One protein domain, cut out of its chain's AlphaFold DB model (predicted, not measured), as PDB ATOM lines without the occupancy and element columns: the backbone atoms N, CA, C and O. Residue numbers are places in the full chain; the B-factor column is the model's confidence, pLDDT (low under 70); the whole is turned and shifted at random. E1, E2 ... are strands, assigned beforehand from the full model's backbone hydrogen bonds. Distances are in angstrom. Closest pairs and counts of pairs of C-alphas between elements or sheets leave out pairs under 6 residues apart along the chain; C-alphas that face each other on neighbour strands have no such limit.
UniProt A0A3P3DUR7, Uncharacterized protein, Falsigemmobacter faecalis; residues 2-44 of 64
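What this domain is: This is residues 2 to 44 of the 64 residues of an uncharacterized protein of Falsigemmobacter faecalis (UniProt A0A3P3DUR7). A single strongly twisted sheet of three strands, folded back and forth as two hairpins in a row, makes the body, with E2 in the middle and E1 and E3 at its sides. No named helix covers either face, and the loop of residues 14 to 22 and the lead-in of residues 2 to 7 extend past the strands. The printed part has 43 residues with three named strands in the order E1, E2, E3, which is also their order across the antiparallel sheet; the class is all strand. The whole is loose, with a radius of gyration of the C-alphas of 11.8 A, and elongated, spanning 32 by 20 by 15 A.

How they stand to each other: E1, residues 8 to 13, is an edge strand and forms a hairpin with E2, residues 23 to 31, the inner strand. They are antiparallel at 137 degrees between their directions, and the C-alphas of Arg 9 and Ile 27 face each other at 4.4 A. N 10 and O 26 are within hydrogen-bond range at 2.9 A, as are N 24 and O 12 at 2.7 A. E2 forms a second hairpin with E3, residues 34 to 40, the other edge strand, antiparallel at 159 degrees. Here the C-alphas of Tyr 28 and Phe 37 face each other at 4.0 A, and N 29 and O 36 are within hydrogen-bond range at 2.8 A. The three strands form a meander, each the antiparallel neighbour of the one before. The closest C-alphas of E1 and E3, those of Trp 12 and Ala 39, are 7.8 A apart.

Where its parts are: E1 begins at C-alpha 8 (143.084, 118.712, 168.194) and is 15.9 A long from first to last C-alpha. E2, the longest strand with 9 residues, measures 24.7 A and ends at C-alpha 31 (144.592, 109.888, 175.079). E3 measures 20.2 A and ends at C-alpha 40 (145.876, 115.114, 154.620).

The domain as a whole: The two C-alphas farthest apart, those of Asp 2 and Asp 18, are 34.8 A from each other. The printed part has no cut. The link from E1 to E2 is short, with 9 residues, and that from E2 to E3 is tight, with 2. The mean pLDDT of the printed part is 80.3, and residues 2 to 6 and 16 to 19 are under 70.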
ATOM      1  N   ASP A   2     141.485 126.911 176.139       44.53
ATOM      2  CA  ASP A   2     140.425 126.059 175.627       44.53
ATOM      3  C   ASP A   2     141.063 124.779 175.083       44.53
ATOM      4  O   ASP A   2     141.327 124.617 173.896       44.53
ATOM      5  N   GLY A   3     141.398 123.876 176.004       53.09
ATOM      6  CA  GLY A   3     141.983 122.569 175.709       53.09
ATOM      7  C   GLY A   3     140.986 121.539 175.163       53.09
ATOM      8  O   GLY A   3     141.394 120.399 174.951       53.09
ATOM      9  N   SER A   4     139.722 121.914 174.937       58.28
ATOM     10  CA  SER A   4     138.592 120.997 174.702       58.28
ATOM     11  C   SER A   4     138.281 120.651 173.244       58.28
ATOM     12  O   SER A   4     137.352 119.885 173.010       58.28
ATOM     13  N   ALA A   5     139.006 121.184 172.258       60.88
ATOM     14  CA  ALA A   5     138.809 120.741 170.879       60.88
ATOM     15  C   ALA A   5     139.427 119.345 170.701       60.88
ATOM     16  O   ALA A   5     140.648 119.223 170.594       60.88
ATOM     17  N   SER A   6     138.578 118.316 170.708       66.06
ATOM     18  CA  SER A   6     138.910 116.949 170.307       66.06
ATOM     19  C   SER A   6     138.137 116.628 169.022       66.06
ATOM     20  O   SER A   6     136.910 116.748 169.036       66.06
ATOM     21  N   PRO A   7     138.813 116.261 167.920       77.88
ATOM     22  CA  PRO A   7     140.264 116.122 167.777       77.88
ATOM     23  C   PRO A   7     140.996 117.476 167.712       77.88
ATOM     24  O   PRO A   7     140.478 118.478 167.207       77.88
ATOM     25  N   LYS A   8     142.231 117.516 168.226       85.75
ATOM     26  CA  LYS A   8     143.084 118.712 168.194       85.75
ATOM     27  C   LYS A   8     143.620 118.913 166.782       85.75
ATOM     28  O   LYS A   8     143.971 117.960 166.100       85.75
ATOM     29  N   ARG A   9     143.715 120.163 166.335       88.12
ATOM     30  CA  ARG A   9     144.225 120.518 165.002       88.12
ATOM     31  C   ARG A   9     145.712 120.874 165.103       88.12
ATOM     32  O   ARG A   9     146.094 121.601 166.016       88.12
ATOM     33  N   ILE A  10     146.538 120.360 164.191       86.31
ATOM     34  CA  ILE A  10     147.974 120.668 164.093       86.31
ATOM     35  C   ILE A  10     148.375 120.893 162.635       86.31
ATOM     36  O   ILE A  10     147.860 120.238 161.734       86.31
ATOM     37  N   ASP A  11     149.263 121.848 162.398       85.56
ATOM     38  CA  ASP A  11     149.897 122.042 161.097       85.56
ATOM     39  C   ASP A  11     151.233 121.308 161.123       85.56
ATOM     40  O   ASP A  11     152.178 121.730 161.792       85.56
ATOM     41  N   TRP A  12     151.278 120.149 160.472       83.50
ATOM     42  CA  TRP A  12     152.494 119.358 160.376       83.50
ATOM     43  C   TRP A  12     153.361 119.953 159.276       83.50
ATOM     44  O   TRP A  12     152.914 120.099 158.147       83.50
ATOM     45  N   ILE A  13     154.602 120.301 159.589       82.50
ATOM     46  CA  ILE A  13     155.562 120.741 158.581       82.50
ATOM     47  C   ILE A  13     156.605 119.651 158.497       82.50
ATOM     48  O   ILE A  13     157.298 119.375 159.480       82.50
ATOM     49  N   ASP A  14     156.685 119.011 157.337       76.25
ATOM     50  CA  ASP A  14     157.735 118.039 157.122       76.25
ATOM     51  C   ASP A  14     159.084 118.767 157.083       76.25
ATOM     52  O   ASP A  14     159.253 119.777 156.396       76.25
ATOM     53  N   SER A  15     160.035 118.312 157.892       71.75
ATOM     54  CA  SER A  15     161.372 118.899 157.962       71.75
ATOM     55  C   SER A  15     162.373 118.168 157.068       71.75
ATOM     56  O   SER A  15     163.526 118.593 156.981       71.75
ATOM     57  N   THR A  16     161.997 117.046 156.443       60.94
ATOM     58  CA  THR A  16     162.910 116.159 155.712       60.94
ATOM     59  C   THR A  16     162.161 115.260 154.715       60.94
ATOM     60  O   THR A  16     161.593 114.241 155.093       60.94
ATOM     61  N   GLY A  17     162.264 115.554 153.417       66.88
ATOM     62  CA  GLY A  17     161.602 114.794 152.351       66.88
ATOM     63  C   GLY A  17     161.376 115.646 151.101       66.88
ATOM     64  O   GLY A  17     161.811 116.796 151.057       66.88
ATOM     65  N   ASP A  18     160.689 115.097 150.095       67.88
ATOM     66  CA  ASP A  18     160.280 115.837 148.881       67.88
ATOM     67  C   ASP A  18     159.275 116.965 149.210       67.88
ATOM     68  O   ASP A  18     159.225 118.008 148.559       67.88
ATOM     69  N   ASP A  19     158.539 116.792 150.312       65.81
ATOM     70  CA  ASP A  19     157.569 117.742 150.857       65.81
ATOM     71  C   ASP A  19     158.136 118.617 151.991       65.81
ATOM     72  O   ASP A  19     157.376 119.275 152.705       65.81
ATOM     73  N   ALA A  20     159.463 118.654 152.164       73.38
ATOM     74  CA  ALA A  20     160.093 119.458 153.207       73.38
ATOM     75  C   ALA A  20     159.711 120.945 153.078       73.38
ATOM     76  O   ALA A  20     159.886 121.573 152.032       73.38
ATOM     77  N   GLY A  21     159.196 121.519 154.165       77.69
ATOM     78  CA  GLY A  21     158.701 122.894 154.224       77.69
ATOM     79  C   GLY A  21     157.246 123.078 153.784       77.69
ATOM     80  O   GLY A  21     156.729 124.191 153.906       77.69
ATOM     81  N   LYS A  22     156.557 122.028 153.317       82.31
ATOM     82  CA  LYS A  22     155.122 122.102 153.023       82.31
ATOM     83  C   LYS A  22     154.306 121.979 154.303       82.31
ATOM     84  O   LYS A  22     154.603 121.171 155.185       82.31
ATOM     85  N   LEU A  23     153.261 122.798 154.386       82.44
ATOM     86  CA  LEU A  23     152.294 122.740 155.470       82.44
ATOM     87  C   LEU A  23     151.277 121.647 155.164       82.44
ATOM     88  O   LEU A  23     150.526 121.728 154.193       82.44
ATOM     89  N   ILE A  24     151.263 120.639 156.020       87.06
ATOM     90  CA  ILE A  24     150.394 119.482 155.934       87.06
ATOM     91  C   ILE A  24     149.313 119.619 157.015       87.06
ATOM     92  O   ILE A  24     149.608 119.527 158.215       87.06
ATOM     93  N   PRO A  25     148.049 119.867 156.636       88.81
ATOM     94  CA  PRO A  25     146.986 120.046 157.606       88.81
ATOM     95  C   PRO A  25     146.620 118.703 158.243       88.81
ATOM     96  O   PRO A  25     146.185 117.764 157.574       88.81
ATOM     97  N   ALA A  26     146.756 118.627 159.565       90.00
ATOM     98  CA  ALA A  26     146.529 117.404 160.317       90.00
ATOM     99  C   ALA A  26     145.645 117.623 161.552       90.00
ATOM    100  O   ALA A  26     145.415 118.743 162.030       90.00
ATOM    101  N   ILE A  27     145.132 116.518 162.072       91.75
ATOM    102  CA  ILE A  27     144.465 116.433 163.365       91.75
ATOM    103  C   ILE A  27     145.132 115.352 164.201       91.75
ATOM    104  O   ILE A  27     145.667 114.385 163.663       91.75
ATOM    105  N   TYR A  28     145.093 115.504 165.516       90.19
ATOM    106  CA  TYR A  28     145.605 114.518 166.447       90.19
ATOM    107  C   TYR A  28     144.729 114.394 167.686       90.19
ATOM    108  O   TYR A  28     144.007 115.308 168.084       90.19
ATOM    109  N   GLU A  29     144.831 113.235 168.307       90.25
ATOM    110  CA  GLU A  29     144.212 112.891 169.567       90.25
ATOM    111  C   GLU A  29     145.276 112.221 170.425       90.25
ATOM    112  O   GLU A  29     145.965 111.296 169.990       90.25
ATOM    113  N   LEU A  30     145.455 112.755 171.628       87.12
ATOM    114  CA  LEU A  30     146.363 112.212 172.622       87.12
ATOM    115  C   LEU A  30     145.513 111.794 173.817       87.12
ATOM    116  O   LEU A  30     145.009 112.652 174.544       87.12
ATOM    117  N   GLU A  31     145.357 110.490 173.995       86.00
ATOM    118  CA  GLU A  31     144.592 109.888 175.079       86.00
ATOM    119  C   GLU A  31     145.498 108.942 175.873       86.00
ATOM    120  O   GLU A  31     145.833 107.843 175.429       86.00
ATOM    121  N   GLY A  32     145.939 109.394 177.051       86.75
ATOM    122  CA  GLY A  32     146.876 108.651 177.896       86.75
ATOM    123  C   GLY A  32     148.180 108.334 177.158       86.75
ATOM    124  O   GLY A  32     148.926 109.241 176.790       86.75
ATOM    125  N   ASP A  33     148.430 107.044 176.936       89.38
ATOM    126  CA  ASP A  33     149.594 106.518 176.214       89.38
ATOM    127  C   ASP A  33     149.348 106.312 174.708       89.38
ATOM    128  O   ASP A  33     150.237 105.845 173.995       89.38
ATOM    129  N   SER A  34     148.157 106.659 174.208       88.19
ATOM    130  CA  SER A  34     147.793 106.560 172.793       88.19
ATOM    131  C   SER A  34     147.835 107.927 172.120       88.19
ATOM    132  O   SER A  34     147.124 108.853 172.501       88.19
ATOM    133  N   PHE A  35     148.643 108.047 171.074       89.19
ATOM    134  CA  PHE A  35     148.706 109.208 170.197       89.19
ATOM    135  C   PHE A  35     148.279 108.802 168.791       89.19
ATOM    136  O   PHE A  35     148.984 108.063 168.103       89.19
ATOM    137  N   ARG A  36     147.133 109.297 168.334       91.38
ATOM    138  CA  ARG A  36     146.649 109.096 166.969       91.38
ATOM    139  C   ARG A  36     146.686 110.414 166.224       91.38
ATOM    140  O   ARG A  36     146.275 111.434 166.761       91.38
ATOM    141  N   PHE A  37     147.121 110.398 164.974       91.50
ATOM    142  CA  PHE A  37     147.005 111.551 164.096       91.50
ATOM    143  C   PHE A  37     146.538 111.154 162.694       91.50
ATOM    144  O   PHE A  37     146.780 110.036 162.235       91.50
ATOM    145  N   ALA A  38     145.847 112.072 162.027       91.88
ATOM    146  CA  ALA A  38     145.472 111.980 160.624       91.88
ATOM    147  C   ALA A  38     145.968 113.234 159.905       91.88
ATOM    148  O   ALA A  38     145.663 114.351 160.320       91.88
ATOM    149  N   ALA A  39     146.746 113.039 158.850       90.25
ATOM    150  CA  ALA A  39     147.276 114.090 157.999       90.25
ATOM    151  C   ALA A  39     146.664 113.953 156.606       90.25
ATOM    152  O   ALA A  39     146.613 112.845 156.072       90.25
ATOM    153  N   ALA A  40     146.191 115.059 156.042       90.19
ATOM    154  CA  ALA A  40     145.876 115.114 154.620       90.19
ATOM    155  C   ALA A  40     147.160 115.282 153.795       90.19
ATOM    156  O   ALA A  40     148.188 115.660 154.341       90.19
ATOM    157  N   ASP A  41     147.123 115.008 152.498       87.19
ATOM    158  CA  ASP A  41     148.221 115.358 151.597       87.19
ATOM    159  C   ASP A  41     148.407 116.889 151.520       87.19
ATOM    160  O   ASP A  41     147.488 117.658 151.844       87.19
ATOM    161  N   PRO A  42     149.595 117.367 151.105       80.06
ATOM    162  CA  PRO A  42     149.787 118.780 150.799       80.06
ATOM    163  C   PRO A  42     148.721 119.262 149.800       80.06
ATOM    164  O   PRO A  42     148.326 118.531 148.894       80.06
ATOM    165  N   ASP A  43     148.233 120.487 150.006       81.88
ATOM    166  CA  ASP A  43     147.168 121.128 149.213       81.88
ATOM    167  C   ASP A  43     145.748 120.539 149.376       81.88
ATOM    168  O   ASP A  43     144.804 121.020 148.742       81.88
ATOM    169  N   MET A  44     145.545 119.558 150.263       85.12
ATOM    170  CA  MET A  44     144.216 119.032 150.597       85.12
ATOM    171  C   MET A  44     143.602 119.682 151.846       85.12
ATOM    172  O   MET A  44     144.272 120.288 152.684       85.12
TER     173      MET A  44